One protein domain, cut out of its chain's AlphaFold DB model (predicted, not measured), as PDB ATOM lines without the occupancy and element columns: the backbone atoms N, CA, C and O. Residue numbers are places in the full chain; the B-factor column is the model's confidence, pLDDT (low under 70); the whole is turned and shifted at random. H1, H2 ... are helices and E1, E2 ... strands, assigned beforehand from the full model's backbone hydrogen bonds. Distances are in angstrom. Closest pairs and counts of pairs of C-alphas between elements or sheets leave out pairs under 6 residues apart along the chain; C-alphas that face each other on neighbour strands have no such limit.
ATOM      1  N   LEU A 109       2.094 -14.167 -30.444       93.25
ATOM      2  CA  LEU A 109       2.783 -14.094 -31.731       93.25
ATOM      3  C   LEU A 109       3.547 -15.389 -32.016       93.25
ATOM      4  O   LEU A 109       4.248 -15.895 -31.130       93.25
ATOM      5  N   ARG A 110       3.438 -15.884 -33.258       91.19
ATOM      6  CA  ARG A 110       4.165 -17.064 -33.751       91.19
ATOM      7  C   ARG A 110       5.659 -16.902 -33.493       91.19
ATOM      8  O   ARG A 110       6.272 -15.914 -33.889       91.19
ATOM      9  N   ASN A 111       6.237 -17.901 -32.846       89.25
ATOM     10  CA  ASN A 111       7.652 -18.011 -32.560       89.25
ATOM     11  C   ASN A 111       8.167 -19.362 -33.066       89.25
ATOM     12  O   ASN A 111       7.434 -20.353 -33.143       89.25
ATOM     13  N   LEU A 112       9.445 -19.406 -33.426       72.75
ATOM     14  CA  LEU A 112      10.081 -20.674 -33.747       72.75
ATOM     15  C   LEU A 112      10.344 -21.444 -32.445       72.75
ATOM     16  O   LEU A 112      10.726 -20.834 -31.441       72.75
ATOM     17  N   PRO A 113      10.152 -22.773 -32.438       73.69
ATOM     18  CA  PRO A 113      10.553 -23.590 -31.302       73.69
ATOM     19  C   PRO A 113      12.049 -23.414 -31.005       73.69
ATOM     20  O   PRO A 113      12.847 -23.255 -31.937       73.69
ATOM     21  N   PRO A 114      12.468 -23.538 -29.735       75.25
ATOM     22  CA  PRO A 114      13.867 -23.812 -29.442       75.25
ATOM     23  C   PRO A 114      14.300 -25.119 -30.128       75.25
ATOM     24  O   PRO A 114      13.505 -26.055 -30.264       75.25
ATOM     25  N   GLU A 115      15.563 -25.193 -30.560       77.19
ATOM     26  CA  GLU A 115      16.092 -26.419 -31.166       77.19
ATOM     27  C   GLU A 115      15.941 -27.604 -30.190       77.19
ATOM     28  O   GLU A 115      16.254 -27.471 -29.000       77.19
ATOM     29  N   PRO A 116      15.461 -28.771 -30.657       78.38
ATOM     30  CA  PRO A 116      15.298 -29.937 -29.807       78.38
ATOM     31  C   PRO A 116      16.655 -30.415 -29.295       78.38
ATOM     32  O   PRO A 116      17.673 -30.317 -29.982       78.38
ATOM     33  N   VAL A 117      16.655 -31.004 -28.095       81.44
ATOM     34  CA  VAL A 117      17.857 -31.626 -27.532       81.44
ATOM     35  C   VAL A 117      18.270 -32.785 -28.432       81.44
ATOM     36  O   VAL A 117      17.598 -33.813 -28.507       81.44
ATOM     37  N   ALA A 118      19.372 -32.588 -29.143       81.06
ATOM     38  CA  ALA A 118      19.852 -33.536 -30.122       81.06
ATOM     39  C   ALA A 118      20.746 -34.605 -29.488       81.06
ATOM     40  O   ALA A 118      21.561 -34.349 -28.599       81.06
ATOM     41  N   THR A 119      20.607 -35.822 -29.996       81.38
ATOM     42  CA  THR A 119      21.430 -36.970 -29.621       81.38
ATOM     43  C   THR A 119      22.653 -37.032 -30.524       81.38
ATOM     44  O   THR A 119      22.591 -36.717 -31.712       81.38
ATOM     45  N   SER A 120      23.784 -37.455 -29.968       72.75
ATOM     46  CA  SER A 120      25.034 -37.544 -30.719       72.75
ATOM     47  C   SER A 120      25.057 -38.752 -31.668       72.75
ATOM     48  O   SER A 120      24.664 -39.850 -31.269       72.75
ATOM     49  N   ALA A 121      25.540 -38.558 -32.902       73.06
ATOM     50  CA  ALA A 121      25.672 -39.588 -33.944       73.06
ATOM     51  C   ALA A 121      27.091 -40.176 -34.090       73.06
ATOM     52  O   ALA A 121      27.389 -40.824 -35.095       73.06
ATOM     53  N   LEU A 122      27.945 -40.028 -33.071       65.44
ATOM     54  CA  LEU A 122      29.386 -40.337 -33.123       65.44
ATOM     55  C   LEU A 122      29.768 -41.753 -33.607       65.44
ATOM     56  O   LEU A 122      30.930 -41.984 -33.934       65.44
ATOM     57  N   GLN A 123      28.840 -42.717 -33.647       74.06
ATOM     58  CA  GLN A 123      29.122 -44.094 -34.082       74.06
ATOM     59  C   GLN A 123      28.810 -44.381 -35.560       74.06
ATOM     60  O   GLN A 123      29.229 -45.418 -36.073       74.06
ATOM     61  N   ILE A 124      28.127 -43.476 -36.270       76.38
ATOM     62  CA  ILE A 124      27.726 -43.703 -37.670       76.38
ATOM     63  C   ILE A 124      28.933 -43.856 -38.610       76.38
ATOM     64  O   ILE A 124      28.941 -44.817 -39.382       76.38
ATOM     65  N   PRO A 125      29.970 -42.992 -38.566       77.38
ATOM     66  CA  PRO A 125      31.081 -43.080 -39.517       77.38
ATOM     67  C   PRO A 125      31.861 -44.392 -39.414       77.38
ATOM     68  O   PRO A 125      32.236 -44.967 -40.435       77.38
ATOM     69  N   LEU A 126      32.069 -44.886 -38.188       77.50
ATOM     70  CA  LEU A 126      32.774 -46.144 -37.931       77.50
ATOM     71  C   LEU A 126      32.015 -47.331 -38.525       77.50
ATOM     72  O   LEU A 126      32.581 -48.114 -39.281       77.50
ATOM     73  N   TRP A 127      30.714 -47.409 -38.261       78.62
ATOM     74  CA  TRP A 127      29.867 -48.481 -38.772       78.62
ATOM     75  C   TRP A 127      29.730 -48.445 -40.304       78.62
ATOM     76  O   TRP A 127      29.821 -49.478 -40.970       78.62
ATOM     77  N   ILE A 128      29.586 -47.252 -40.894       83.62
ATOM     78  CA  ILE A 128      29.570 -47.087 -42.354       83.62
ATOM     79  C   ILE A 128      30.900 -47.528 -42.977       83.62
ATOM     80  O   ILE A 128      30.899 -48.196 -44.013       83.62
ATOM     81  N   ALA A 129      32.033 -47.199 -42.349       84.00
ATOM     82  CA  ALA A 129      33.344 -47.642 -42.811       84.00
ATOM     83  C   ALA A 129      33.492 -49.173 -42.744       84.00
ATOM     84  O   ALA A 129      34.005 -49.781 -43.684       84.00
ATOM     85  N   GLU A 130      33.002 -49.812 -41.680       83.50
ATOM     86  CA  GLU A 130      33.001 -51.274 -41.539       83.50
ATOM     87  C   GLU A 130      32.159 -51.964 -42.618       83.50
ATOM     88  O   GLU A 130      32.636 -52.911 -43.247       83.50
ATOM     89  N   ILE A 131      30.951 -51.460 -42.892       84.62
ATOM     90  CA  ILE A 131      30.100 -51.964 -43.980       84.62
ATOM     91  C   ILE A 131      30.803 -51.802 -45.324       84.62
ATOM     92  O   ILE A 131      30.911 -52.762 -46.089       84.62
ATOM     93  N   ARG A 132      31.322 -50.604 -45.606       87.88
ATOM     94  CA  ARG A 132      32.017 -50.311 -46.863       87.88
ATOM     95  C   ARG A 132      33.201 -51.250 -47.097       87.88
ATOM     96  O   ARG A 132      33.411 -51.676 -48.224       87.88
ATOM     97  N   ASN A 133      33.953 -51.589 -46.051       87.06
ATOM     98  CA  ASN A 133      35.118 -52.473 -46.149       87.06
ATOM     99  C   ASN A 133      34.761 -53.949 -46.391       87.06
ATOM    100  O   ASN A 133      35.642 -54.745 -46.720       87.06
ATOM    101  N   LYS A 134      33.500 -54.339 -46.184       86.06
ATOM    102  CA  LYS A 134      33.035 -55.730 -46.282       86.06
ATOM    103  C   LYS A 134      32.128 -55.990 -47.479       86.06
ATOM    104  O   LYS A 134      31.979 -57.145 -47.870       86.06
ATOM    105  N   LEU A 135      31.530 -54.948 -48.043       88.81
ATOM    106  CA  LEU A 135      30.774 -55.030 -49.284       88.81
ATOM    107  C   LEU A 135      31.703 -54.917 -50.489       88.81
ATOM    108  O   LEU A 135      32.718 -54.220 -50.454       88.81
ATOM    109  N   ASP A 136      31.341 -55.589 -51.580       92.88
ATOM    110  CA  ASP A 136      32.011 -55.346 -52.848       92.88
ATOM    111  C   ASP A 136      31.626 -53.965 -53.418       92.88
ATOM    112  O   ASP A 136      30.692 -53.295 -52.962       92.88
ATOM    113  N   ALA A 137      32.361 -53.512 -54.436       91.62
ATOM    114  CA  ALA A 137      32.138 -52.194 -55.022       91.62
ATOM    115  C   ALA A 137      30.732 -52.027 -55.632       91.62
ATOM    116  O   ALA A 137      30.232 -50.905 -55.693       91.62
ATOM    117  N   ARG A 138      30.093 -53.114 -56.085       92.94
ATOM    118  CA  ARG A 138      28.758 -53.075 -56.697       92.94
ATOM    119  C   ARG A 138      27.678 -52.978 -55.626       92.94
ATOM    120  O   ARG A 138      26.804 -52.125 -55.738       92.94
ATOM    121  N   ASP A 139      27.770 -53.797 -54.588       92.62
ATOM    122  CA  ASP A 139      26.888 -53.790 -53.424       92.62
ATOM    123  C   ASP A 139      26.902 -52.417 -52.739       92.62
ATOM    124  O   ASP A 139      25.849 -51.823 -52.495       92.62
ATOM    125  N   TRP A 140      28.100 -51.874 -52.497       92.75
ATOM    126  CA  TRP A 140      28.261 -50.539 -51.921       92.75
ATOM    127  C   TRP A 140      27.659 -49.451 -52.817       92.75
ATOM    128  O   TRP A 140      26.916 -48.597 -52.333       92.75
ATOM    129  N   TYR A 141      27.924 -49.503 -54.127       93.56
ATOM    130  CA  TYR A 141      27.373 -48.547 -55.091       93.56
ATOM    131  C   TYR A 141      25.843 -48.522 -55.065       93.56
ATOM    132  O   TYR A 141      25.247 -47.448 -55.009       93.56
ATOM    133  N   VAL A 142      25.194 -49.694 -55.047       93.12
ATOM    134  CA  VAL A 142      23.728 -49.769 -54.973       93.12
ATOM    135  C   VAL A 142      23.210 -49.115 -53.691       93.12
ATOM    136  O   VAL A 142      22.243 -48.360 -53.755       93.12
ATOM    137  N   LEU A 143      23.846 -49.346 -52.537       89.38
ATOM    138  CA  LEU A 143      23.418 -48.725 -51.278       89.38
ATOM    139  C   LEU A 143      23.584 -47.202 -51.280       89.38
ATOM    140  O   LEU A 143      22.687 -46.507 -50.801       89.38
ATOM    141  N   VAL A 144      24.688 -46.681 -51.815       90.88
ATOM    142  CA  VAL A 144      24.920 -45.232 -51.900       90.88
ATOM    143  C   VAL A 144      23.907 -44.584 -52.842       90.88
ATOM    144  O   VAL A 144      23.192 -43.676 -52.434       90.88
ATOM    145  N   GLU A 145      23.761 -45.079 -54.071       92.12
ATOM    146  CA  GLU A 145      22.860 -44.456 -55.049       92.12
ATOM    147  C   GLU A 145      21.387 -44.517 -54.629       92.12
ATOM    148  O   GLU A 145      20.616 -43.596 -54.905       92.12
ATOM    149  N   ARG A 146      20.980 -45.588 -53.939       90.19
ATOM    150  CA  ARG A 146      19.604 -45.737 -53.448       90.19
ATOM    151  C   ARG A 146      19.302 -44.808 -52.279       90.19
ATOM    152  O   ARG A 146      18.235 -44.202 -52.271       90.19
ATOM    153  N   ASN A 147      20.206 -44.713 -51.303       86.69
ATOM    154  CA  ASN A 147      19.912 -44.049 -50.028       86.69
ATOM    155  C   ASN A 147      20.446 -42.612 -49.937       86.69
ATOM    156  O   ASN A 147      19.879 -41.814 -49.200       86.69
ATOM    157  N   LEU A 148      21.516 -42.278 -50.663       85.56
ATOM    158  CA  LEU A 148      22.082 -40.927 -50.702       85.56
ATOM    159  C   LEU A 148      21.557 -40.144 -51.913       85.56
ATOM    160  O   LEU A 148      21.054 -39.037 -51.755       85.56
ATOM    161  N   SER A 149      21.624 -40.737 -53.110       86.31
ATOM    162  CA  SER A 149      21.206 -40.078 -54.360       86.31
ATOM    163  C   SER A 149      19.709 -40.232 -54.676       86.31
ATOM    164  O   SER A 149      19.219 -39.612 -55.618       86.31
ATOM    165  N   GLY A 150      18.981 -41.084 -53.944       86.00
ATOM    166  CA  GLY A 150      17.543 -41.315 -54.132       86.00
ATOM    167  C   GLY A 150      17.150 -41.971 -55.464       86.00
ATOM    168  O   GLY A 150      15.981 -41.920 -55.849       86.00
ATOM    169  N   ARG A 151      18.093 -42.584 -56.194       92.06
ATOM    170  CA  ARG A 151      17.824 -43.177 -57.517       92.06
ATOM    171  C   ARG A 151      16.907 -44.394 -57.429       92.06
ATOM    172  O   ARG A 151      16.905 -45.133 -56.441       92.06
ATOM    173  N   THR A 152      16.141 -44.659 -58.484       93.69
ATOM    174  CA  THR A 152      15.316 -45.874 -58.576       93.69
ATOM    175  C   THR A 152      16.174 -47.107 -58.888       93.69
ATOM    176  O   THR A 152      17.273 -47.002 -59.428       93.69
ATOM    177  N   LEU A 153      15.669 -48.309 -58.581       93.25
ATOM    178  CA  LEU A 153      16.360 -49.564 -58.924       93.25
ATOM    179  C   LEU A 153      16.575 -49.744 -60.434       93.25
ATOM    180  O   LEU A 153      17.518 -50.413 -60.845       93.25
ATOM    181  N   GLU A 154      15.713 -49.146 -61.252       94.88
ATOM    182  CA  GLU A 154      15.840 -49.142 -62.708       94.88
ATOM    183  C   GLU A 154      17.039 -48.295 -63.154       94.88
ATOM    184  O   GLU A 154      17.935 -48.817 -63.808       94.88
ATOM    185  N   GLN A 155      17.145 -47.056 -62.665       96.19
ATOM    186  CA  GLN A 155      18.277 -46.157 -62.937       96.19
ATOM    187  C   GLN A 155      19.618 -46.722 -62.437       96.19
ATOM    188  O   GLN A 155      20.668 -46.571 -63.071       96.19
ATOM    189  N   VAL A 156      19.602 -47.383 -61.276       95.00
ATOM    190  CA  VAL A 156      20.785 -48.061 -60.731       95.00
ATOM    191  C   VAL A 156      21.162 -49.266 -61.598       95.00
ATOM    192  O   VAL A 156      22.342 -49.457 -61.892       95.00
ATOM    193  N   GLY A 157      20.174 -50.041 -62.057       93.31
ATOM    194  CA  GLY A 157      20.371 -51.146 -62.992       93.31
ATOM    195  C   GLY A 157      21.007 -50.688 -64.303       93.31
ATOM    196  O   GLY A 157      22.024 -51.246 -64.707       93.31
ATOM    197  N   GLU A 158      20.490 -49.618 -64.908       95.12
ATOM    198  CA  GLU A 158      21.057 -49.001 -66.115       95.12
ATOM    199  C   GLU A 158      22.520 -48.591 -65.918       95.12
ATOM    200  O   GLU A 158      23.382 -48.945 -66.727       95.12
ATOM    201  N   SER A 159      22.825 -47.920 -64.801       95.31
ATOM    202  CA  SER A 159      24.188 -47.485 -64.466       95.31
ATOM    203  C   SER A 159      25.156 -48.667 -64.327       95.31
ATOM    204  O   SER A 159      26.310 -48.593 -64.749       95.31
ATOM    205  N   LEU A 160      24.679 -49.781 -63.767       93.44
ATOM    206  CA  LEU A 160      25.440 -51.021 -63.597       93.44
ATOM    207  C   LEU A 160      25.380 -51.951 -64.819       93.44
ATOM    208  O   LEU A 160      26.028 -53.000 -64.810       93.44
ATOM    209  N   ARG A 161      24.629 -51.583 -65.866       95.38
ATOM    210  CA  ARG A 161      24.339 -52.406 -67.052       95.38
ATOM    211  C   ARG A 161      23.721 -53.766 -66.703       95.38
ATOM    212  O   ARG A 161      24.083 -54.795 -67.272       95.38
ATOM    213  N   VAL A 162      22.789 -53.773 -65.756       95.12
ATOM    214  CA  VAL A 162      22.019 -54.951 -65.336       95.12
ATOM    215  C   VAL A 162      20.521 -54.650 -65.351       95.12
ATOM    216  O   VAL A 162      20.096 -53.501 -65.369       95.12
ATOM    217  N   THR A 163      19.692 -55.692 -65.326       96.00
ATOM    218  CA  THR A 163      18.239 -55.517 -65.233       96.00
ATOM    219  C   THR A 163      17.830 -54.981 -63.858       96.00
ATOM    220  O   THR A 163      18.512 -55.225 -62.859       96.00
ATOM    221  N   ARG A 164      16.660 -54.332 -63.775       96.12
ATOM    222  CA  ARG A 164      16.047 -53.898 -62.503       96.12
ATOM    223  C   ARG A 164      16.007 -55.022 -61.460       96.12
ATOM    224  O   ARG A 164      16.379 -54.810 -60.312       96.12
ATOM    225  N   GLN A 165      15.592 -56.225 -61.863       95.56
ATOM    226  CA  GLN A 165      15.497 -57.379 -60.962       95.56
ATOM    227  C   GLN A 165      16.872 -57.828 -60.454       95.56
ATOM    228  O   GLN A 165      17.009 -58.270 -59.316       95.56
ATOM    229  N   ARG A 166      17.921 -57.692 -61.275       94.12
ATOM    230  CA  ARG A 166      19.283 -57.982 -60.830       94.12
ATOM    231  C   ARG A 166      19.807 -56.906 -59.878       94.12
ATOM    232  O   ARG A 166      20.458 -57.264 -58.904       94.12
ATOM    233  N   ALA A 167      19.496 -55.631 -60.111       92.44
ATOM    234  CA  ALA A 167      19.810 -54.549 -59.175       92.44
ATOM    235  C   ALA A 167      19.117 -54.747 -57.814       92.44
ATOM    236  O   ALA A 167      19.744 -54.563 -56.778       92.44
ATOM    237  N   GLU A 168      17.864 -55.209 -57.809       93.06
ATOM    238  CA  GLU A 168      17.130 -55.577 -56.590       93.06
ATOM    239  C   GLU A 168      17.803 -56.732 -55.831       93.06
ATOM    240  O   GLU A 168      17.957 -56.671 -54.614       93.06
ATOM    241  N   GLN A 169      18.268 -57.770 -56.537       93.62
ATOM    242  CA  GLN A 169      19.018 -58.871 -55.919       93.62
ATOM    243  C   GLN A 169      20.336 -58.399 -55.290       93.62
ATOM    244  O   GLN A 169      20.685 -58.860 -54.205       93.62
ATOM    245  N   ILE A 170      21.051 -57.488 -55.959       93.06
ATOM    246  CA  ILE A 170      22.285 -56.872 -55.445       93.06
ATOM    247  C   ILE A 170      21.965 -56.044 -54.194       93.06
ATOM    248  O   ILE A 170      22.607 -56.213 -53.164       93.06
ATOM    249  N   GLU A 171      20.913 -55.219 -54.229       92.31
ATOM    250  CA  GLU A 171      20.461 -54.446 -53.066       92.31
ATOM    251  C   GLU A 171      20.108 -55.359 -51.883       92.31
ATOM    252  O   GLU A 171      20.551 -55.121 -50.761       92.31
ATOM    253  N   ALA A 172      19.337 -56.421 -52.123       89.00
ATOM    254  CA  ALA A 172      18.941 -57.371 -51.090       89.00
ATOM    255  C   ALA A 172      20.152 -58.093 -50.478       89.00
ATOM    256  O   ALA A 172      20.203 -58.282 -49.260       89.00
ATOM    257  N   HIS A 173      21.135 -58.461 -51.305       92.19
ATOM    258  CA  HIS A 173      22.396 -59.036 -50.849       92.19
ATOM    259  C   HIS A 173      23.187 -58.047 -49.983       92.19
ATOM    260  O   HIS A 173      23.506 -58.363 -48.836       92.19
ATOM    261  N   ALA A 174      23.418 -56.830 -50.480       89.75
ATOM    262  CA  ALA A 174      24.152 -55.782 -49.780       89.75
ATOM    263  C   ALA A 174      23.520 -55.443 -48.420       89.75
ATOM    264  O   ALA A 174      24.214 -55.330 -47.407       89.75
ATOM    265  N   VAL A 175      22.188 -55.336 -48.378       87.00
ATOM    266  CA  VAL A 175      21.432 -55.091 -47.144       87.00
ATOM    267  C   VAL A 175      21.615 -56.249 -46.183       87.00
ATOM    268  O   VAL A 175      22.010 -56.009 -45.049       87.00
ATOM    269  N   LYS A 176      21.393 -57.496 -46.623       86.62
ATOM    270  CA  LYS A 176      21.542 -58.691 -45.778       86.62
ATOM    271  C   LYS A 176      22.932 -58.766 -45.142       86.62
ATOM    272  O   LYS A 176      23.030 -58.985 -43.937       86.62
ATOM    273  N   THR A 177      23.979 -58.542 -45.931       86.25
ATOM    274  CA  THR A 177      25.364 -58.520 -45.446       86.25
ATOM    275  C   THR A 177      25.577 -57.388 -44.442       86.25
ATOM    276  O   THR A 177      26.134 -57.618 -43.372       86.25
ATOM    277  N   SER A 178      25.042 -56.195 -44.715       83.00
ATOM    278  CA  SER A 178      25.081 -55.063 -43.777       83.00
ATOM    279  C   SER A 178      24.368 -55.368 -42.455       83.00
ATOM    280  O   SER A 178      24.865 -54.985 -41.402       83.00
ATOM    281  N   VAL A 179      23.234 -56.085 -42.478       76.19
ATOM    282  CA  VAL A 179      22.523 -56.519 -41.259       76.19
ATOM    283  C   VAL A 179      23.368 -57.494 -40.454       76.19
ATOM    284  O   VAL A 179      23.470 -57.348 -39.240       76.19
ATOM    285  N   GLN A 180      23.959 -58.492 -41.114       79.25
ATOM    286  CA  GLN A 180      24.788 -59.485 -40.441       79.25
ATOM    287  C   GLN A 180      25.981 -58.806 -39.761       79.25
ATOM    288  O   GLN A 180      26.198 -58.992 -38.566       79.25
ATOM    289  N   LEU A 181      26.664 -57.920 -40.487       76.31
ATOM    290  CA  LEU A 181      27.749 -57.119 -39.937       76.31
ATOM    291  C   LEU A 181      27.270 -56.215 -38.805       76.31
ATOM    292  O   LEU A 181      27.935 -56.153 -37.788       76.31
ATOM    293  N   ALA A 182      26.102 -55.577 -38.909       65.94
ATOM    294  CA  ALA A 182      25.537 -54.775 -37.820       65.94
ATOM    295  C   ALA A 182      25.157 -55.616 -36.587       65.94
ATOM    296  O   ALA A 182      25.241 -55.138 -35.457       65.94
ATOM    297  N   SER A 183      24.740 -56.869 -36.784       63.62
ATOM    298  CA  SER A 183      24.446 -57.796 -35.689       63.62
ATOM    299  C   SER A 183      25.716 -58.256 -34.964       63.62
ATOM    300  O   SER A 183      25.685 -58.451 -33.750       63.62
ATOM    301  N   GLU A 184      26.833 -58.354 -35.692       66.06
ATOM    302  CA  GLU A 184      28.160 -58.716 -35.180       66.06
ATOM    303  C   GLU A 184      28.898 -57.494 -34.582       66.06
ATOM    304  O   GLU A 184      29.510 -57.596 -33.520       66.06
ATOM    305  N   ALA A 185      28.770 -56.318 -35.205       55.22
ATOM    306  CA  ALA A 185      29.429 -55.046 -34.882       55.22
ATOM    307  C   ALA A 185      28.616 -54.163 -33.920       55.22
ATOM    308  O   ALA A 185      28.670 -52.937 -33.953       55.22
ATOM    309  N   THR A 186      27.923 -54.795 -32.973       51.41
ATOM    310  CA  THR A 186      27.139 -54.196 -31.881       51.41
ATOM    311  C   THR A 186      25.736 -53.692 -32.233       51.41
ATOM    312  O   THR A 186      25.507 -52.790 -33.034       51.41
ATOM    313  N   THR A 187      24.794 -54.162 -31.414       61.75
ATOM    314  CA  THR A 187      23.410 -53.707 -31.210       61.75
ATOM    315  C   THR A 187      23.241 -52.182 -31.060       61.75
ATOM    316  O   THR A 187      22.114 -51.710 -31.006       61.75
ATOM    317  N   SER A 188      24.322 -51.409 -30.955       65.81
ATOM    318  CA  SER A 188      24.378 -49.982 -30.639       65.81
ATOM    319  C   SER A 188      23.684 -49.086 -31.663       65.81
ATOM    320  O   SER A 188      22.934 -48.214 -31.250       65.81
ATOM    321  N   MET A 189      23.857 -49.310 -32.972       69.12
ATOM    322  CA  MET A 189      23.227 -48.461 -34.000       69.12
ATOM    323  C   MET A 189      21.713 -48.690 -34.088       69.12
ATOM    324  O   MET A 189      20.923 -47.749 -34.117       69.12
ATOM    325  N   LEU A 190      21.295 -49.959 -34.053       70.62
ATOM    326  CA  LEU A 190      19.878 -50.310 -33.981       70.62
ATOM    327  C   LEU A 190      19.266 -49.836 -32.653       70.62
ATOM    328  O   LEU A 190      18.188 -49.264 -32.668       70.62
ATOM    329  N   LYS A 191      19.970 -49.966 -31.520       74.81
ATOM    330  CA  LYS A 191      19.552 -49.380 -30.230       74.81
ATOM    331  C   LYS A 191      19.469 -47.856 -30.274       74.81
ATOM    332  O   LYS A 191      18.595 -47.297 -29.628       74.81
ATOM    333  N   TRP A 192      20.361 -47.196 -31.007       78.44
ATOM    334  CA  TRP A 192      20.387 -45.741 -31.140       78.44
ATOM    335  C   TRP A 192      19.199 -45.222 -31.950       78.44
ATOM    336  O   TRP A 192      18.612 -44.211 -31.579       78.44
ATOM    337  N   LEU A 193      18.802 -45.938 -33.005       77.38
ATOM    338  CA  LEU A 193      17.605 -45.619 -33.787       77.38
ATOM    339  C   LEU A 193      16.305 -46.152 -33.157       77.38
ATOM    340  O   LEU A 193      15.223 -45.751 -33.580       77.38
ATOM    341  N   GLU A 194      16.377 -47.061 -32.177       78.31
ATOM    342  CA  GLU A 194      15.209 -47.696 -31.544       78.31
ATOM    343  C   GLU A 194      14.183 -46.675 -31.019       78.31
ATOM    344  O   GLU A 194      12.992 -46.888 -31.251       78.31
ATOM    345  N   PRO A 195      14.590 -45.539 -30.405       79.06
ATOM    346  CA  PRO A 195      13.658 -44.501 -29.975       79.06
ATOM    347  C   PRO A 195      12.768 -43.965 -31.104       79.06
ATOM    348  O   PRO A 195      11.611 -43.644 -30.855       79.06
ATOM    349  N   VAL A 196      13.248 -43.927 -32.355       80.19
ATOM    350  CA  VAL A 196      12.465 -43.459 -33.519       80.19
ATOM    351  C   VAL A 196      11.300 -44.399 -33.840       80.19
ATOM    352  O   VAL A 196      10.323 -43.995 -34.465       80.19
ATOM    353  N   LYS A 197      11.355 -45.673 -33.439       76.44
ATOM    354  CA  LYS A 197      10.254 -46.605 -33.727       76.44
ATOM    355  C   LYS A 197       8.976 -46.230 -32.996       76.44
ATOM    356  O   LYS A 197       7.894 -46.344 -33.569       76.44
ATOM    357  N   SER A 198       9.113 -45.837 -31.734       74.81
ATOM    358  CA  SER A 198       7.999 -45.439 -30.879       74.81
ATOM    359  C   SER A 198       7.728 -43.939 -30.937       74.81
ATOM    360  O   SER A 198       6.591 -43.543 -30.687       74.81
ATOM    361  N   ALA A 199       8.732 -43.130 -31.284       81.00
ATOM    362  CA  ALA A 199       8.606 -41.684 -31.370       81.00
ATOM    363  C   ALA A 199       8.257 -41.179 -32.782       81.00
ATOM    364  O   ALA A 199       8.383 -41.889 -33.781       81.00
ATOM    365  N   VAL A 200       7.846 -39.914 -32.883       85.12
ATOM    366  CA  VAL A 200       7.691 -39.220 -34.177       85.12
ATOM    367  C   VAL A 200       9.033 -39.056 -34.880       85.12
ATOM    368  O   VAL A 200       9.142 -39.283 -36.088       85.12
ATOM    369  N   TYR A 201      10.050 -38.635 -34.124       88.12
ATOM    370  CA  TYR A 201      11.367 -38.331 -34.657       88.12
ATOM    371  C   TYR A 201      12.487 -38.499 -33.617       88.12
ATOM    372  O   TYR A 201      12.234 -38.562 -32.416       88.12
ATOM    373  N   LEU A 202      13.733 -38.507 -34.096       86.12
ATOM    374  CA  LEU A 202      14.960 -38.347 -33.311       86.12
ATOM    375  C   LEU A 202      15.765 -37.169 -33.856       86.12
ATOM    376  O   LEU A 202      16.078 -37.129 -35.049       86.12
ATOM    377  N   ALA A 203      16.095 -36.217 -32.985       86.56
ATOM    378  CA  ALA A 203      17.004 -35.123 -33.300       86.56
ATOM    379  C   ALA A 203      18.456 -35.586 -33.200       86.56
ATOM    380  O   ALA A 203      18.859 -36.216 -32.216       86.56
ATOM    381  N   VAL A 204      19.240 -35.243 -34.218       86.62
ATOM    382  CA  VAL A 204      20.633 -35.653 -34.352       86.62
ATOM    383  C   VAL A 204      21.486 -34.461 -34.750       86.62
ATOM    384  O   VAL A 204      21.222 -33.818 -35.768       86.62
ATOM    385  N   THR A 205      22.529 -34.191 -33.968       85.19
ATOM    386  CA  THR A 205      23.556 -33.221 -34.358       85.19
ATOM    387  C   THR A 205      24.536 -33.910 -35.287       85.19
ATOM    388  O   THR A 205      25.053 -34.974 -34.949       85.19
ATOM    389  N   VAL A 206      24.782 -33.307 -36.447       77.19
ATOM    390  CA  VAL A 206      25.565 -33.923 -37.517       77.19
ATOM    391  C   VAL A 206      26.767 -33.054 -37.859       77.19
ATOM    392  O   VAL A 206      26.638 -31.868 -38.158       77.19
ATOM    393  N   THR A 207      27.953 -33.657 -37.824       79.31
ATOM    394  CA  THR A 207      29.171 -33.077 -38.398       79.31
ATOM    395  C   THR A 207      29.230 -33.341 -39.908       79.31
ATOM    396  O   THR A 207      28.611 -34.279 -40.406       79.31
ATOM    397  N   GLN A 208      29.996 -32.553 -40.674       66.88
ATOM    398  CA  GLN A 208      30.092 -32.739 -42.136       66.88
ATOM    399  C   GLN A 208      30.498 -34.169 -42.542       66.88
ATOM    400  O   GLN A 208      29.963 -34.697 -43.510       66.88
ATOM    401  N   MET A 209      31.375 -34.825 -41.770       63.38
ATOM    402  CA  MET A 209      31.784 -36.218 -42.009       63.38
ATOM    403  C   MET A 209      30.658 -37.246 -41.778       63.38
ATOM    404  O   MET A 209      30.718 -38.348 -42.314       63.38
ATOM    405  N   GLU A 210      29.627 -36.910 -41.001       72.88
ATOM    406  CA  GLU A 210      28.495 -37.793 -40.676       72.88
ATOM    407  C   GLU A 210      27.303 -37.616 -41.633       72.88
ATOM    408  O   GLU A 210      26.465 -38.514 -41.750       72.88
ATOM    409  N   ALA A 211      27.229 -36.483 -42.339       74.31
ATOM    410  CA  ALA A 211      26.074 -36.112 -43.157       74.31
ATOM    411  C   ALA A 211      25.786 -37.097 -44.300       74.31
ATOM    412  O   ALA A 211      24.622 -37.365 -44.587       74.31
ATOM    413  N   GLU A 212      26.823 -37.668 -44.916       77.31
ATOM    414  CA  GLU A 212      26.681 -38.640 -46.011       77.31
ATOM    415  C   GLU A 212      26.369 -40.059 -45.508       77.31
ATOM    416  O   GLU A 212      25.668 -40.825 -46.169       77.31
ATOM    417  N   GLY A 213      26.865 -40.416 -44.319       83.81
ATOM    418  CA  GLY A 213      26.663 -41.741 -43.728       83.81
ATOM    419  C   GLY A 213      25.267 -41.934 -43.134       83.81
ATOM    420  O   GLY A 213      24.739 -43.048 -43.137       83.81
ATOM    421  N   LEU A 214      24.645 -40.855 -42.652       86.00
ATOM    422  CA  LEU A 214      23.351 -40.910 -41.978       86.00
ATOM    423  C   LEU A 214      22.201 -41.416 -42.884       86.00
ATOM    424  O   LEU A 214      21.500 -42.333 -42.451       86.00
ATOM    425  N   PRO A 215      22.004 -40.927 -44.129       87.94
ATOM    426  CA  PRO A 215      20.979 -41.459 -45.034       87.94
ATOM    427  C   PRO A 215      21.171 -42.945 -45.353       87.94
ATOM    428  O   PRO A 215      20.206 -43.707 -45.369       87.94
ATOM    429  N   ILE A 216      22.420 -43.382 -45.545       86.19
ATOM    430  CA  ILE A 216      22.750 -44.791 -45.806       86.19
ATOM    431  C   ILE A 216      22.365 -45.653 -44.602       86.19
ATOM    432  O   ILE A 216      21.710 -46.685 -44.758       86.19
ATOM    433  N   ALA A 217      22.715 -45.207 -43.395       84.38
ATOM    434  CA  ALA A 217      22.363 -45.903 -42.169       84.38
ATOM    435  C   ALA A 217      20.857 -46.025 -41.947       84.38
ATOM    436  O   ALA A 217      20.364 -47.111 -41.633       84.38
ATOM    437  N   VAL A 218      20.126 -44.931 -42.151       86.44
ATOM    438  CA  VAL A 218      18.668 -44.914 -42.022       86.44
ATOM    439  C   VAL A 218      18.015 -45.804 -43.080       86.44
ATOM    440  O   VAL A 218      17.132 -46.583 -42.735       86.44
ATOM    441  N   GLY A 219      18.489 -45.782 -44.329       85.12
ATOM    442  CA  GLY A 219      17.963 -46.636 -45.397       85.12
ATOM    443  C   GLY A 219      18.198 -48.135 -45.165       85.12
ATOM    444  O   GLY A 219      17.344 -48.966 -45.480       85.12
ATOM    445  N   ILE A 220      19.327 -48.512 -44.553       81.50
ATOM    446  CA  ILE A 220      19.555 -49.893 -44.099       81.50
ATOM    447  C   ILE A 220      18.588 -50.240 -42.956       81.50
ATOM    448  O   ILE A 220      17.948 -51.292 -42.999       81.50
ATOM    449  N   ALA A 221      18.436 -49.359 -41.962       79.31
ATOM    450  CA  ALA A 221      17.539 -49.575 -40.825       79.31
ATOM    451  C   ALA A 221      16.062 -49.690 -41.240       79.31
ATOM    452  O   ALA A 221      15.360 -50.574 -40.748       79.31
ATOM    453  N   GLU A 222      15.599 -48.871 -42.189       83.31
ATOM    454  CA  GLU A 222      14.257 -48.956 -42.780       83.31
ATOM    455  C   GLU A 222      13.993 -50.352 -43.354       83.31
ATOM    456  O   GLU A 222      12.953 -50.958 -43.080       83.31
ATOM    457  N   LYS A 223      14.955 -50.917 -44.091       80.94
ATOM    458  CA  LYS A 223      14.816 -52.259 -44.678       80.94
ATOM    459  C   LYS A 223      14.809 -53.370 -43.630       80.94
ATOM    460  O   LYS A 223      14.130 -54.378 -43.825       80.94
ATOM    461  N   ILE A 224      15.523 -53.190 -42.517       75.38
ATOM    462  CA  ILE A 224      15.540 -54.142 -41.396       75.38
ATOM    463  C   ILE A 224      14.214 -54.100 -40.637       75.38
ATOM    464  O   ILE A 224      13.584 -55.134 -40.413       75.38
ATOM    465  N   TRP A 225      13.786 -52.909 -40.222       75.62
ATOM    466  CA  TRP A 225      12.627 -52.746 -39.349       75.62
ATOM    467  C   TRP A 225      11.299 -52.671 -40.079       75.62
ATOM    468  O   TRP A 225      10.254 -52.751 -39.439       75.62
ATOM    469  N   ARG A 226      11.325 -52.539 -41.407       76.81
ATOM    470  CA  ARG A 226      10.131 -52.364 -42.246       76.81
ATOM    471  C   ARG A 226       9.305 -51.137 -41.833       76.81
ATOM    472  O   ARG A 226       8.098 -51.089 -42.072       76.81
ATOM    473  N   HIS A 227       9.953 -50.150 -41.218       76.75
ATOM    474  CA  HIS A 227       9.383 -48.840 -40.922       76.75
ATOM    475  C   HIS A 227       9.884 -47.843 -41.950       76.75
ATOM    476  O   HIS A 227      11.079 -47.800 -42.216       76.75
ATOM    477  N   ARG A 228       8.978 -47.019 -42.480       84.88
ATOM    478  CA  ARG A 228       9.348 -45.936 -43.390       84.88
ATOM    479  C   ARG A 228       9.999 -44.814 -42.600       84.88
ATOM    480  O   ARG A 228       9.293 -44.068 -41.918       84.88
ATOM    481  N   LEU A 229      11.323 -44.751 -42.662       87.00
ATOM    482  CA  LEU A 229      12.116 -43.718 -42.014       87.00
ATOM    483  C   LEU A 229      12.546 -42.676 -43.044       87.00
ATOM    484  O   LEU A 229      12.834 -43.003 -44.188       87.00
ATOM    485  N   GLU A 230      12.593 -41.417 -42.635       86.75
ATOM    486  CA  GLU A 230      12.982 -40.306 -43.502       86.75
ATOM    487  C   GLU A 230      13.963 -39.402 -42.758       86.75
ATOM    488  O   GLU A 230      13.774 -39.126 -41.575       86.75
ATOM    489  N   VAL A 231      15.015 -38.934 -43.431       87.44
ATOM    490  CA  VAL A 231      15.939 -37.946 -42.862       87.44
ATOM    491  C   VAL A 231      15.560 -36.569 -43.385       87.44
ATOM    492  O   VAL A 231      15.601 -36.329 -44.588       87.44
ATOM    493  N   ARG A 232      15.232 -35.649 -42.476       88.31
ATOM    494  CA  ARG A 232      14.977 -34.236 -42.781       88.31
ATOM    495  C   ARG A 232      16.079 -33.350 -42.218       88.31
ATOM    496  O   ARG A 232      16.675 -33.658 -41.188       88.31
ATOM    497  N   ALA A 233      16.348 -32.239 -42.893       86.00
ATOM    498  CA  ALA A 233      17.423 -31.309 -42.560       86.00
ATOM    499  C   ALA A 233      16.859 -29.908 -42.283       86.00
ATOM    500  O   ALA A 233      16.864 -29.074 -43.186       86.00
ATOM    501  N   PRO A 234      16.347 -29.637 -41.067       80.12
ATOM    502  CA  PRO A 234      15.833 -28.307 -40.731       80.12
ATOM    503  C   PRO A 234      16.934 -27.234 -40.665       80.12
ATOM    504  O   PRO A 234      16.644 -26.058 -40.847       80.12
ATOM    505  N   SER A 235      18.193 -27.612 -40.416       81.12
ATOM    506  CA  SER A 235      19.346 -26.702 -40.430       81.12
ATOM    507  C   SER A 235      20.610 -27.427 -40.897       81.12
ATOM    508  O   SER A 235      20.601 -28.640 -41.096       81.12
ATOM    509  N   GLU A 236      21.733 -26.726 -41.062       79.44
ATOM    510  CA  GLU A 236      23.004 -27.368 -41.431       79.44
ATOM    511  C   GLU A 236      23.516 -28.345 -40.364       79.44
ATOM    512  O   GLU A 236      24.132 -29.353 -40.704       79.44
ATOM    513  N   ARG A 237      23.231 -28.068 -39.085       82.25
ATOM    514  CA  ARG A 237      23.755 -28.820 -37.931       82.25
ATOM    515  C   ARG A 237      22.808 -29.897 -37.424       82.25
ATOM    516  O   ARG A 237      23.260 -30.836 -36.772       82.25
ATOM    517  N   LEU A 238      21.515 -29.758 -37.706       84.94
ATOM    518  CA  LEU A 238      20.474 -30.636 -37.193       84.94
ATOM    519  C   LEU A 238      19.907 -31.509 -38.316       84.94
ATOM    520  O   LEU A 238      19.567 -31.041 -39.406       84.94
ATOM    521  N   ARG A 239      19.781 -32.805 -38.037       88.00
ATOM    522  CA  ARG A 239      19.009 -33.753 -38.840       88.00
ATOM    523  C   ARG A 239      17.934 -34.373 -37.961       88.00
ATOM    524  O   ARG A 239      18.189 -34.716 -36.810       88.00
ATOM    525  N   LEU A 240      16.733 -34.509 -38.505       88.69
ATOM    526  CA  LEU A 240      15.620 -35.194 -37.862       88.69
ATOM    527  C   LEU A 240      15.399 -36.513 -38.587       88.69
ATOM    528  O   LEU A 240      15.186 -36.521 -39.798       88.69
ATOM    529  N   ILE A 241      15.453 -37.620 -37.857       89.69
ATOM    530  CA  ILE A 241      15.086 -38.935 -38.384       89.69
ATOM    531  C   ILE A 241      13.639 -39.169 -38.005       89.69
ATOM    532  O   ILE A 241      13.324 -39.206 -36.824       89.69
ATOM    533  N   VAL A 242      12.772 -39.302 -38.994       90.75
ATOM    534  CA  VAL A 242      11.322 -39.277 -38.833       90.75
ATOM    535  C   VAL A 242      10.751 -40.652 -39.115       90.75
ATOM    536  O   VAL A 242      11.070 -41.265 -40.133       90.75
ATOM    537  N   ASN A 243       9.849 -41.115 -38.257       90.44
ATOM    538  CA  ASN A 243       9.001 -42.260 -38.547       90.44
ATOM    539  C   ASN A 243       7.765 -41.790 -39.313       90.44
ATOM    540  O   ASN A 243       6.813 -41.276 -38.724       90.44
ATOM    541  N   LYS A 244       7.767 -41.974 -40.637       89.88
ATOM    542  CA  LYS A 244       6.747 -41.403 -41.525       89.88
ATOM    543  C   LYS A 244       5.336 -41.863 -41.174       89.88
ATOM    544  O   LYS A 244       4.436 -41.048 -41.065       89.88
ATOM    545  N   LYS A 245       5.158 -43.157 -40.889       89.19
ATOM    546  CA  LYS A 245       3.843 -43.702 -40.509       89.19
ATOM    547  C   LYS A 245       3.312 -43.058 -39.222       89.19
ATOM    548  O   LYS A 245       2.110 -42.829 -39.104       89.19
ATOM    549  N   ARG A 246       4.191 -42.808 -38.244       88.38
ATOM    550  CA  ARG A 246       3.809 -42.159 -36.982       88.38
ATOM    551  C   ARG A 246       3.519 -40.673 -37.193       88.38
ATOM    552  O   ARG A 246       2.531 -40.193 -36.648       88.38
ATOM    553  N   LEU A 247       4.328 -39.986 -38.004       90.56
ATOM    554  CA  LEU A 247       4.101 -38.592 -38.382       90.56
ATOM    555  C   LEU A 247       2.748 -38.417 -39.084       90.56
ATOM    556  O   LEU A 247       1.960 -37.600 -38.627       90.56
ATOM    557  N   ASP A 248       2.452 -39.222 -40.109       90.75
ATOM    558  CA  ASP A 248       1.187 -39.160 -40.858       90.75
ATOM    559  C   ASP A 248      -0.025 -39.334 -39.915       90.75
ATOM    560  O   ASP A 248      -1.000 -38.589 -39.978       90.75
ATOM    561  N   SER A 249       0.063 -40.281 -38.971       89.94
ATOM    562  CA  SER A 249      -0.980 -40.523 -37.964       89.94
ATOM    563  C   SER A 249      -1.180 -39.344 -37.004       89.94
ATOM    564  O   SER A 249      -2.309 -39.062 -36.596       89.94
ATOM    565  N   ILE A 250      -0.104 -38.662 -36.612       89.25
ATOM    566  CA  ILE A 250      -0.193 -37.496 -35.724       89.25
ATOM    567  C   ILE A 250      -0.669 -36.272 -36.489       89.25
ATOM    568  O   ILE A 250      -1.460 -35.511 -35.949       89.25
ATOM    569  N   GLU A 251      -0.261 -36.102 -37.743       91.62
ATOM    570  CA  GLU A 251      -0.785 -35.053 -38.611       91.62
ATOM    571  C   GLU A 251      -2.310 -35.160 -38.737       91.62
ATOM    572  O   GLU A 251      -3.022 -34.172 -38.552       91.62
ATOM    573  N   GLU A 252      -2.828 -36.365 -38.975       91.12
ATOM    574  CA  GLU A 252      -4.269 -36.621 -38.987       91.12
ATOM    575  C   GLU A 252      -4.914 -36.296 -37.630       91.12
ATOM    576  O   GLU A 252      -5.954 -35.636 -37.570       91.12
ATOM    577  N   THR A 253      -4.264 -36.677 -36.526       89.50
ATOM    578  CA  THR A 253      -4.735 -36.361 -35.169       89.50
ATOM    579  C   THR A 253      -4.799 -34.851 -34.928       89.50
ATOM    580  O   THR A 253      -5.807 -34.366 -34.414       89.50
ATOM    581  N   VAL A 254      -3.777 -34.097 -35.336       89.44
ATOM    582  CA  VAL A 254      -3.732 -32.629 -35.257       89.44
ATOM    583  C   VAL A 254      -4.866 -32.022 -36.077       89.44
ATOM    584  O   VAL A 254      -5.626 -31.201 -35.566       89.44
ATOM    585  N   ARG A 255      -5.048 -32.458 -37.327       88.94
ATOM    586  CA  ARG A 255      -6.121 -31.949 -38.194       88.94
ATOM    587  C   ARG A 255      -7.503 -32.187 -37.584       88.94
ATOM    588  O   ARG A 255      -8.327 -31.274 -37.600       88.94
ATOM    589  N   ASN A 256      -7.721 -33.357 -36.987       87.44
ATOM    590  CA  ASN A 256      -9.003 -33.736 -36.394       87.44
ATOM    591  C   ASN A 256      -9.274 -33.078 -35.031       87.44
ATOM    592  O   ASN A 256     -10.434 -32.847 -34.701       87.44
ATOM    593  N   ASN A 257      -8.235 -32.764 -34.248       84.75
ATOM    594  CA  ASN A 257      -8.393 -32.273 -32.872       84.75
ATOM    595  C   ASN A 257      -8.045 -30.796 -32.672       84.75
ATOM    596  O   ASN A 257      -8.435 -30.242 -31.652       84.75
ATOM    597  N   SER A 258      -7.378 -30.141 -33.626       82.38
ATOM    598  CA  SER A 258      -6.980 -28.719 -33.553       82.38
ATOM    599  C   SER A 258      -8.105 -27.772 -33.122       82.38
ATOM    600  O   SER A 258      -7.847 -26.797 -32.432       82.38
ATOM    601  N   ARG A 259      -9.359 -28.069 -33.481       78.25
ATOM    602  CA  ARG A 259     -10.540 -27.260 -33.129       78.25
ATOM    603  C   ARG A 259     -10.925 -27.306 -31.652       78.25
ATOM    604  O   ARG A 259     -11.580 -26.394 -31.178       78.25
ATOM    605  N   ASN A 260     -10.532 -28.358 -30.939       75.50
ATOM    606  CA  ASN A 260     -10.880 -28.567 -29.532       75.50
ATOM    607  C   ASN A 260      -9.811 -28.010 -28.580       75.50
ATOM    608  O   ASN A 260      -9.835 -28.299 -27.385       75.50
ATOM    609  N   ILE A 261      -8.819 -27.301 -29.118       76.00
ATOM    610  CA  ILE A 261      -7.639 -26.853 -28.393       76.00
ATOM    611  C   ILE A 261      -7.433 -25.385 -28.748       76.00
ATOM    612  O   ILE A 261      -7.147 -25.084 -29.903       76.00
ATOM    613  N   GLY A 262      -7.572 -24.494 -27.766       84.38
ATOM    614  CA  GLY A 262      -7.118 -23.107 -27.876       84.38
ATOM    615  C   GLY A 262      -5.601 -22.992 -27.687       84.38
ATOM    616  O   GLY A 262      -4.861 -23.975 -27.797       84.38
ATOM    617  N   TYR A 263      -5.106 -21.803 -27.344       90.12
ATOM    618  CA  TYR A 263      -3.708 -21.655 -26.925       90.12
ATOM    619  C   TYR A 263      -3.476 -22.457 -25.641       90.12
ATOM    620  O   TYR A 263      -3.996 -22.126 -24.578       90.12
ATOM    621  N   SER A 264      -2.710 -23.540 -25.741       89.12
ATOM    622  CA  SER A 264      -2.561 -24.523 -24.662       89.12
ATOM    623  C   SER A 264      -1.107 -24.665 -24.237       89.12
ATOM    624  O   SER A 264      -0.191 -24.359 -25.003       89.12
ATOM    625  N   SER A 265      -0.865 -25.113 -23.002       90.06
ATOM    626  CA  SER A 265       0.502 -25.444 -22.595       90.06
ATOM    627  C   SER A 265       1.014 -26.654 -23.395       90.06
ATOM    628  O   SER A 265       0.206 -27.484 -23.842       90.06
ATOM    629  N   PRO A 266       2.341 -26.799 -23.560       89.44
ATOM    630  CA  PRO A 266       2.921 -27.957 -24.232       89.44
ATOM    631  C   PRO A 266       2.434 -29.285 -23.638       89.44
ATOM    632  O   PRO A 266       2.169 -30.231 -24.367       89.44
ATOM    633  N   GLU A 267       2.253 -29.376 -22.324       90.12
ATOM    634  CA  GLU A 267       1.820 -30.601 -21.643       90.12
ATOM    635  C   GLU A 267       0.378 -30.979 -22.000       90.12
ATOM    636  O   GLU A 267       0.083 -32.146 -22.288       90.12
ATOM    637  N   THR A 268      -0.526 -29.995 -22.018       89.25
ATOM    638  CA  THR A 268      -1.923 -30.208 -22.409       89.25
ATOM    639  C   THR A 268      -2.009 -30.638 -23.867       89.25
ATOM    640  O   THR A 268      -2.646 -31.648 -24.171       89.25
ATOM    641  N   ALA A 269      -1.313 -29.940 -24.764       88.38
ATOM    642  CA  ALA A 269      -1.298 -30.301 -26.174       88.38
ATOM    643  C   ALA A 269      -0.672 -31.684 -26.417       88.38
ATOM    644  O   ALA A 269      -1.190 -32.465 -27.213       88.38
ATOM    645  N   ALA A 270       0.401 -32.022 -25.695       88.69
ATOM    646  CA  ALA A 270       1.080 -33.314 -25.780       88.69
ATOM    647  C   ALA A 270       0.126 -34.456 -25.409       88.69
ATOM    648  O   ALA A 270       0.023 -35.449 -26.128       88.69
ATOM    649  N   THR A 271      -0.635 -34.262 -24.330       89.00
ATOM    650  CA  THR A 271      -1.646 -35.218 -23.867       89.00
ATOM    651  C   THR A 271      -2.727 -35.445 -24.921       89.00
ATOM    652  O   THR A 271      -3.059 -36.591 -25.216       89.00
ATOM    653  N   ILE A 272      -3.243 -34.373 -25.528       85.19
ATOM    654  CA  ILE A 272      -4.319 -34.465 -26.525       85.19
ATOM    655  C   ILE A 272      -3.825 -35.111 -27.825       85.19
ATOM    656  O   ILE A 272      -4.520 -35.934 -28.414       85.19
ATOM    657  N   LEU A 273      -2.607 -34.774 -28.257       85.44
ATOM    658  CA  LEU A 273      -2.004 -35.331 -29.468       85.44
ATOM    659  C   LEU A 273      -1.417 -36.737 -29.258       85.44
ATOM    660  O   LEU A 273      -1.016 -37.383 -30.226       85.44
ATOM    661  N   GLY A 274      -1.376 -37.233 -28.016       86.62
ATOM    662  CA  GLY A 274      -0.831 -38.548 -27.686       86.62
ATOM    663  C   GLY A 274       0.674 -38.654 -27.950       86.62
ATOM    664  O   GLY A 274       1.144 -39.680 -28.456       86.62
ATOM    665  N   VAL A 275       1.414 -37.584 -27.648       87.44
ATOM    666  CA  VAL A 275       2.868 -37.460 -27.839       87.44
ATOM    667  C   VAL A 275       3.542 -36.931 -26.572       87.44
ATOM    668  O   VAL A 275       2.888 -36.447 -25.657       87.44
ATOM    669  N   SER A 276       4.864 -37.013 -26.504       85.75
ATOM    670  CA  SER A 276       5.677 -36.371 -25.469       85.75
ATOM    671  C   SER A 276       5.938 -34.889 -25.769       85.75
ATOM    672  O   SER A 276       5.891 -34.443 -26.916       85.75
ATOM    673  N   ALA A 277       6.306 -34.111 -24.747       80.88
ATOM    674  CA  ALA A 277       6.678 -32.703 -24.923       80.88
ATOM    675  C   ALA A 277       7.903 -32.518 -25.846       80.88
ATOM    676  O   ALA A 277       7.978 -31.557 -26.608       80.88
ATOM    677  N   SER A 278       8.862 -33.451 -25.837       78.06
ATOM    678  CA  SER A 278       9.980 -33.450 -26.794       78.06
ATOM    679  C   SER A 278       9.514 -33.698 -28.228       78.06
ATOM    680  O   SER A 278      10.046 -33.106 -29.166       78.06
ATOM    681  N   GLU A 279       8.500 -34.544 -28.415       83.88
ATOM    682  CA  GLU A 279       7.928 -34.804 -29.735       83.88
ATOM    683  C   GLU A 279       7.189 -33.583 -30.287       83.88
ATOM    684  O   GLU A 279       7.345 -33.281 -31.469       83.88
ATOM    685  N   LEU A 280       6.476 -32.830 -29.441       86.31
ATOM    686  CA  LEU A 280       5.849 -31.565 -29.847       86.31
ATOM    687  C   LEU A 280       6.853 -30.579 -30.441       86.31
ATOM    688  O   LEU A 280       6.592 -30.007 -31.496       86.31
ATOM    689  N   HIS A 281       8.017 -30.416 -29.807       85.31
ATOM    690  CA  HIS A 281       9.043 -29.507 -30.316       85.31
ATOM    691  C   HIS A 281       9.469 -29.857 -31.741       85.31
ATOM    692  O   HIS A 281       9.511 -28.986 -32.607       85.31
ATOM    693  N   GLY A 282       9.705 -31.131 -32.048       83.25
ATOM    694  CA  GLY A 282      10.035 -31.478 -33.429       83.25
ATOM    695  C   GLY A 282       8.838 -31.471 -34.362       83.25
ATOM    696  O   GLY A 282       9.042 -31.190 -35.533       83.25
ATOM    697  N   LEU A 283       7.601 -31.678 -33.895       86.88
ATOM    698  CA  LEU A 283       6.422 -31.459 -34.745       86.88
ATOM    699  C   LEU A 283       6.370 -30.018 -35.258       86.88
ATOM    700  O   LEU A 283       6.123 -29.824 -36.443       86.88
ATOM    701  N   THR A 284       6.698 -29.030 -34.423       89.12
ATOM    702  CA  THR A 284       6.751 -27.625 -34.868       89.12
ATOM    703  C   THR A 284       7.870 -27.334 -35.877       89.12
ATOM    704  O   THR A 284       7.753 -26.405 -36.668       89.12
ATOM    705  N   LEU A 285       8.930 -28.153 -35.918       87.56
ATOM    706  CA  LEU A 285       9.965 -28.090 -36.961       87.56
ATOM    707  C   LEU A 285       9.585 -28.873 -38.227       87.56
ATOM    708  O   LEU A 285       9.977 -28.505 -39.330       87.56
ATOM    709  N   LEU A 286       8.869 -29.987 -38.069       87.56
ATOM    710  CA  LEU A 286       8.504 -30.900 -39.153       87.56
ATOM    711  C   LEU A 286       7.272 -30.431 -39.928       87.56
ATOM    712  O   LEU A 286       7.175 -30.710 -41.123       87.56
ATOM    713  N   LEU A 287       6.343 -29.771 -39.236       88.44
ATOM    714  CA  LEU A 287       5.037 -29.330 -39.715       88.44
ATOM    715  C   LEU A 287       4.729 -27.896 -39.221       88.44
ATOM    716  O   LEU A 287       3.693 -27.682 -38.584       88.44
ATOM    717  N   PRO A 288       5.593 -26.901 -39.505       87.31
ATOM    718  CA  PRO A 288       5.458 -25.543 -38.962       87.31
ATOM    719  C   PRO A 288       4.154 -24.845 -39.373       87.31
ATOM    720  O   PRO A 288       3.690 -23.956 -38.666       87.31
ATOM    721  N   GLU A 289       3.560 -25.246 -40.499       87.12
ATOM    722  CA  GLU A 289       2.278 -24.726 -40.995       87.12
ATOM    723  C   GLU A 289       1.059 -25.331 -40.286       87.12
ATOM    724  O   GLU A 289      -0.051 -24.825 -40.409       87.12
ATOM    725  N   LEU A 290       1.237 -26.429 -39.548       89.31
ATOM    726  CA  LEU A 290       0.159 -27.060 -38.788       89.31
ATOM    727  C   LEU A 290       0.252 -26.756 -37.305       89.31
ATOM    728  O   LEU A 290      -0.784 -26.572 -36.674       89.31
ATOM    729  N   VAL A 291       1.462 -26.712 -36.753       91.00
ATOM    730  CA  VAL A 291       1.692 -26.531 -35.322       91.00
ATOM    731  C   VAL A 291       2.877 -25.601 -35.116       91.00
ATOM    732  O   VAL A 291       3.936 -25.800 -35.712       91.00
ATOM    733  N   TYR A 292       2.725 -24.614 -34.241       91.81
ATOM    734  CA  TYR A 292       3.796 -23.694 -33.871       91.81
ATOM    735  C   TYR A 292       3.712 -23.312 -32.392       91.81
ATOM    736  O   TYR A 292       2.678 -23.502 -31.748       91.81
ATOM    737  N   PHE A 293       4.809 -22.776 -31.853       92.56
ATOM    738  CA  PHE A 293       4.799 -22.162 -30.529       92.56
ATOM    739  C   PHE A 293       4.547 -20.672 -30.633       92.56
ATOM    740  O   PHE A 293       5.001 -20.006 -31.557       92.56
ATOM    741  N   THR A 294       3.852 -20.135 -29.652       94.19
ATOM    742  CA  THR A 294       3.725 -18.701 -29.451       94.19
ATOM    743  C   THR A 294       4.878 -18.174 -28.597       94.19
ATOM    744  O   THR A 294       5.634 -18.925 -27.976       94.19
ATOM    745  N   SER A 295       5.029 -16.854 -28.544       92.88
ATOM    746  CA  SER A 295       6.103 -16.183 -27.799       92.88
ATOM    747  C   SER A 295       6.068 -16.452 -26.286       92.88
ATOM    748  O   SER A 295       7.111 -16.438 -25.638       92.88
ATOM    749  N   ASN A 296       4.895 -16.744 -25.719       91.56
ATOM    750  CA  ASN A 296       4.724 -17.163 -24.324       91.56
ATOM    751  C   ASN A 296       4.899 -18.684 -24.099       91.56
ATOM    752  O   ASN A 296       4.709 -19.151 -22.978       91.56
ATOM    753  N   GLY A 297       5.255 -19.453 -25.134       90.75
ATOM    754  CA  GLY A 297       5.490 -20.898 -25.053       90.75
ATOM    755  C   GLY A 297       4.238 -21.774 -25.160       90.75
ATOM    756  O   GLY A 297       4.351 -22.994 -25.025       90.75
ATOM    757  N   SER A 298       3.059 -21.200 -25.410       92.31
ATOM    758  CA  SER A 298       1.860 -21.983 -25.726       92.31
ATOM    759  C   SER A 298       1.952 -22.605 -27.121       92.31
ATOM    760  O   SER A 298       2.633 -22.096 -28.010       92.31
ATOM    761  N   LEU A 299       1.261 -23.722 -27.322       91.38
ATOM    762  CA  LEU A 299       1.104 -24.339 -28.632       91.38
ATOM    763  C   LEU A 299      -0.130 -23.762 -29.333       91.38
ATOM    764  O   LEU A 299      -1.177 -23.577 -28.707       91.38
ATOM    765  N   ALA A 300      -0.004 -23.526 -30.633       92.19
ATOM    766  CA  ALA A 300      -1.073 -23.070 -31.508       92.19
ATOM    767  C   ALA A 300      -1.071 -23.852 -32.825       92.19
ATOM    768  O   ALA A 300      -0.083 -24.505 -33.182       92.19
ATOM    769  N   PHE A 301      -2.187 -23.777 -33.551       90.81
ATOM    770  CA  PHE A 301      -2.399 -24.556 -34.765       90.81
ATOM    771  C   PHE A 301      -2.627 -23.658 -35.980       90.81
ATOM    772  O   PHE A 301      -3.461 -22.755 -35.961       90.81
TER     773      PHE A 301
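This is residues 109 to 301 of the 508 residues of the protein "Sigma70_r4 domain-containing protein" of Corallococcus sp. CA047B (UniProt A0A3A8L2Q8). A small, three-stranded sheet sits in the middle of an elongated domain, with a lobe of crossed helices, H1 to H4, toward one end and a smaller lobe of H8, H9, H10 and the hairpin E4 E5 at the other. H5 and H7 cover one face of the middle sheet and H10 the other, while residues 109 to 123 run from beside E4 along the domain to H1. The printed part has 193 residues, with ten named helices and five named strands in the order H1 H2 H3 H4 H5 E1 H6 H7 E2 E3 H8 H9 H10 E4 E5; the class is mostly helix. Both sheets, E1 E3 E2 and E4 E5, are antiparallel. The whole is compact, with a radius of gyration of the C-alphas of 19.0 A and spans of 57 by 31 by 26 A.

The larger sheet holds E1, residues 201 to 205, E3, 238 to 243, 16.4 A long, and E2, 229 to 232. H5 is 188 to 198, H6 208 to 211 and H7 213 to 225, 18.4 A. H1, 124 to 134, begins at C-alpha (27.726, -43.703, -37.670); H2 is 137 to 147, H3 153 to 160 and H4 164 to 184, 30.3 A. H8 is 244 to 260, 24.9 A, with a kink of 31 degrees near residue 254; H9 is 266 to 273 and H10 277 to 286. E4 is 291 to 294 and E5 299 to 301, ending at C-alpha (-2.399, -24.556, -34.765).

N 202 and O 241 of E1 and E3 are 2.8 A apart, and N 230 and O 242 of E2 and E3 2.9 A, within hydrogen-bond range. E1, H6, H7 and E2 form a split strand-helix-strand unit, two same-way strands with E3 between them, its crossover right-handed. H7 runs along the strands at a height of 9.8 A over the sheet; H5, on the same face, stands up from it. H10 is on the opposite face. H7 touches H2, about perpendicular at 87 degrees, closest C-alphas Asn 147 and Ile 216, 5.1 A. H4 touches H2 at Ala 174 and Asp 139, 5.0 A, and H3 at Arg 164 and Glu 154, 4.8 A. H1 touches H7, and only just touches H6, with 3 pairs of C-alphas within 8 A. H8 only grazes the sheet and touches H9 at Thr 253 and Leu 273, 6.4 A; H9 touches H10 at Ala 270 and Ala 277, 5.7 A. In the hairpin E4 E5, N 300 and O 292 are 2.9 A apart. Every O i to N i+4 pair is within hydrogen-bond range in H1, H2, H3, H4, H7 and H9; H8 has 11 of 13, H10 5 of 6, and H5 3 of 7, beside 7 of 8 O i to N i+3 pairs; H6 is too short for such a pair.

The C-alphas farthest apart, of Arg 161 and Asn 296, are 58.8 A apart. The printed part has no cut, and the links between named elements are tight. The mean pLDDT of the printed part is 84.7; residue 122, residues 182 to 189 and residues 208 to 209 are under 70.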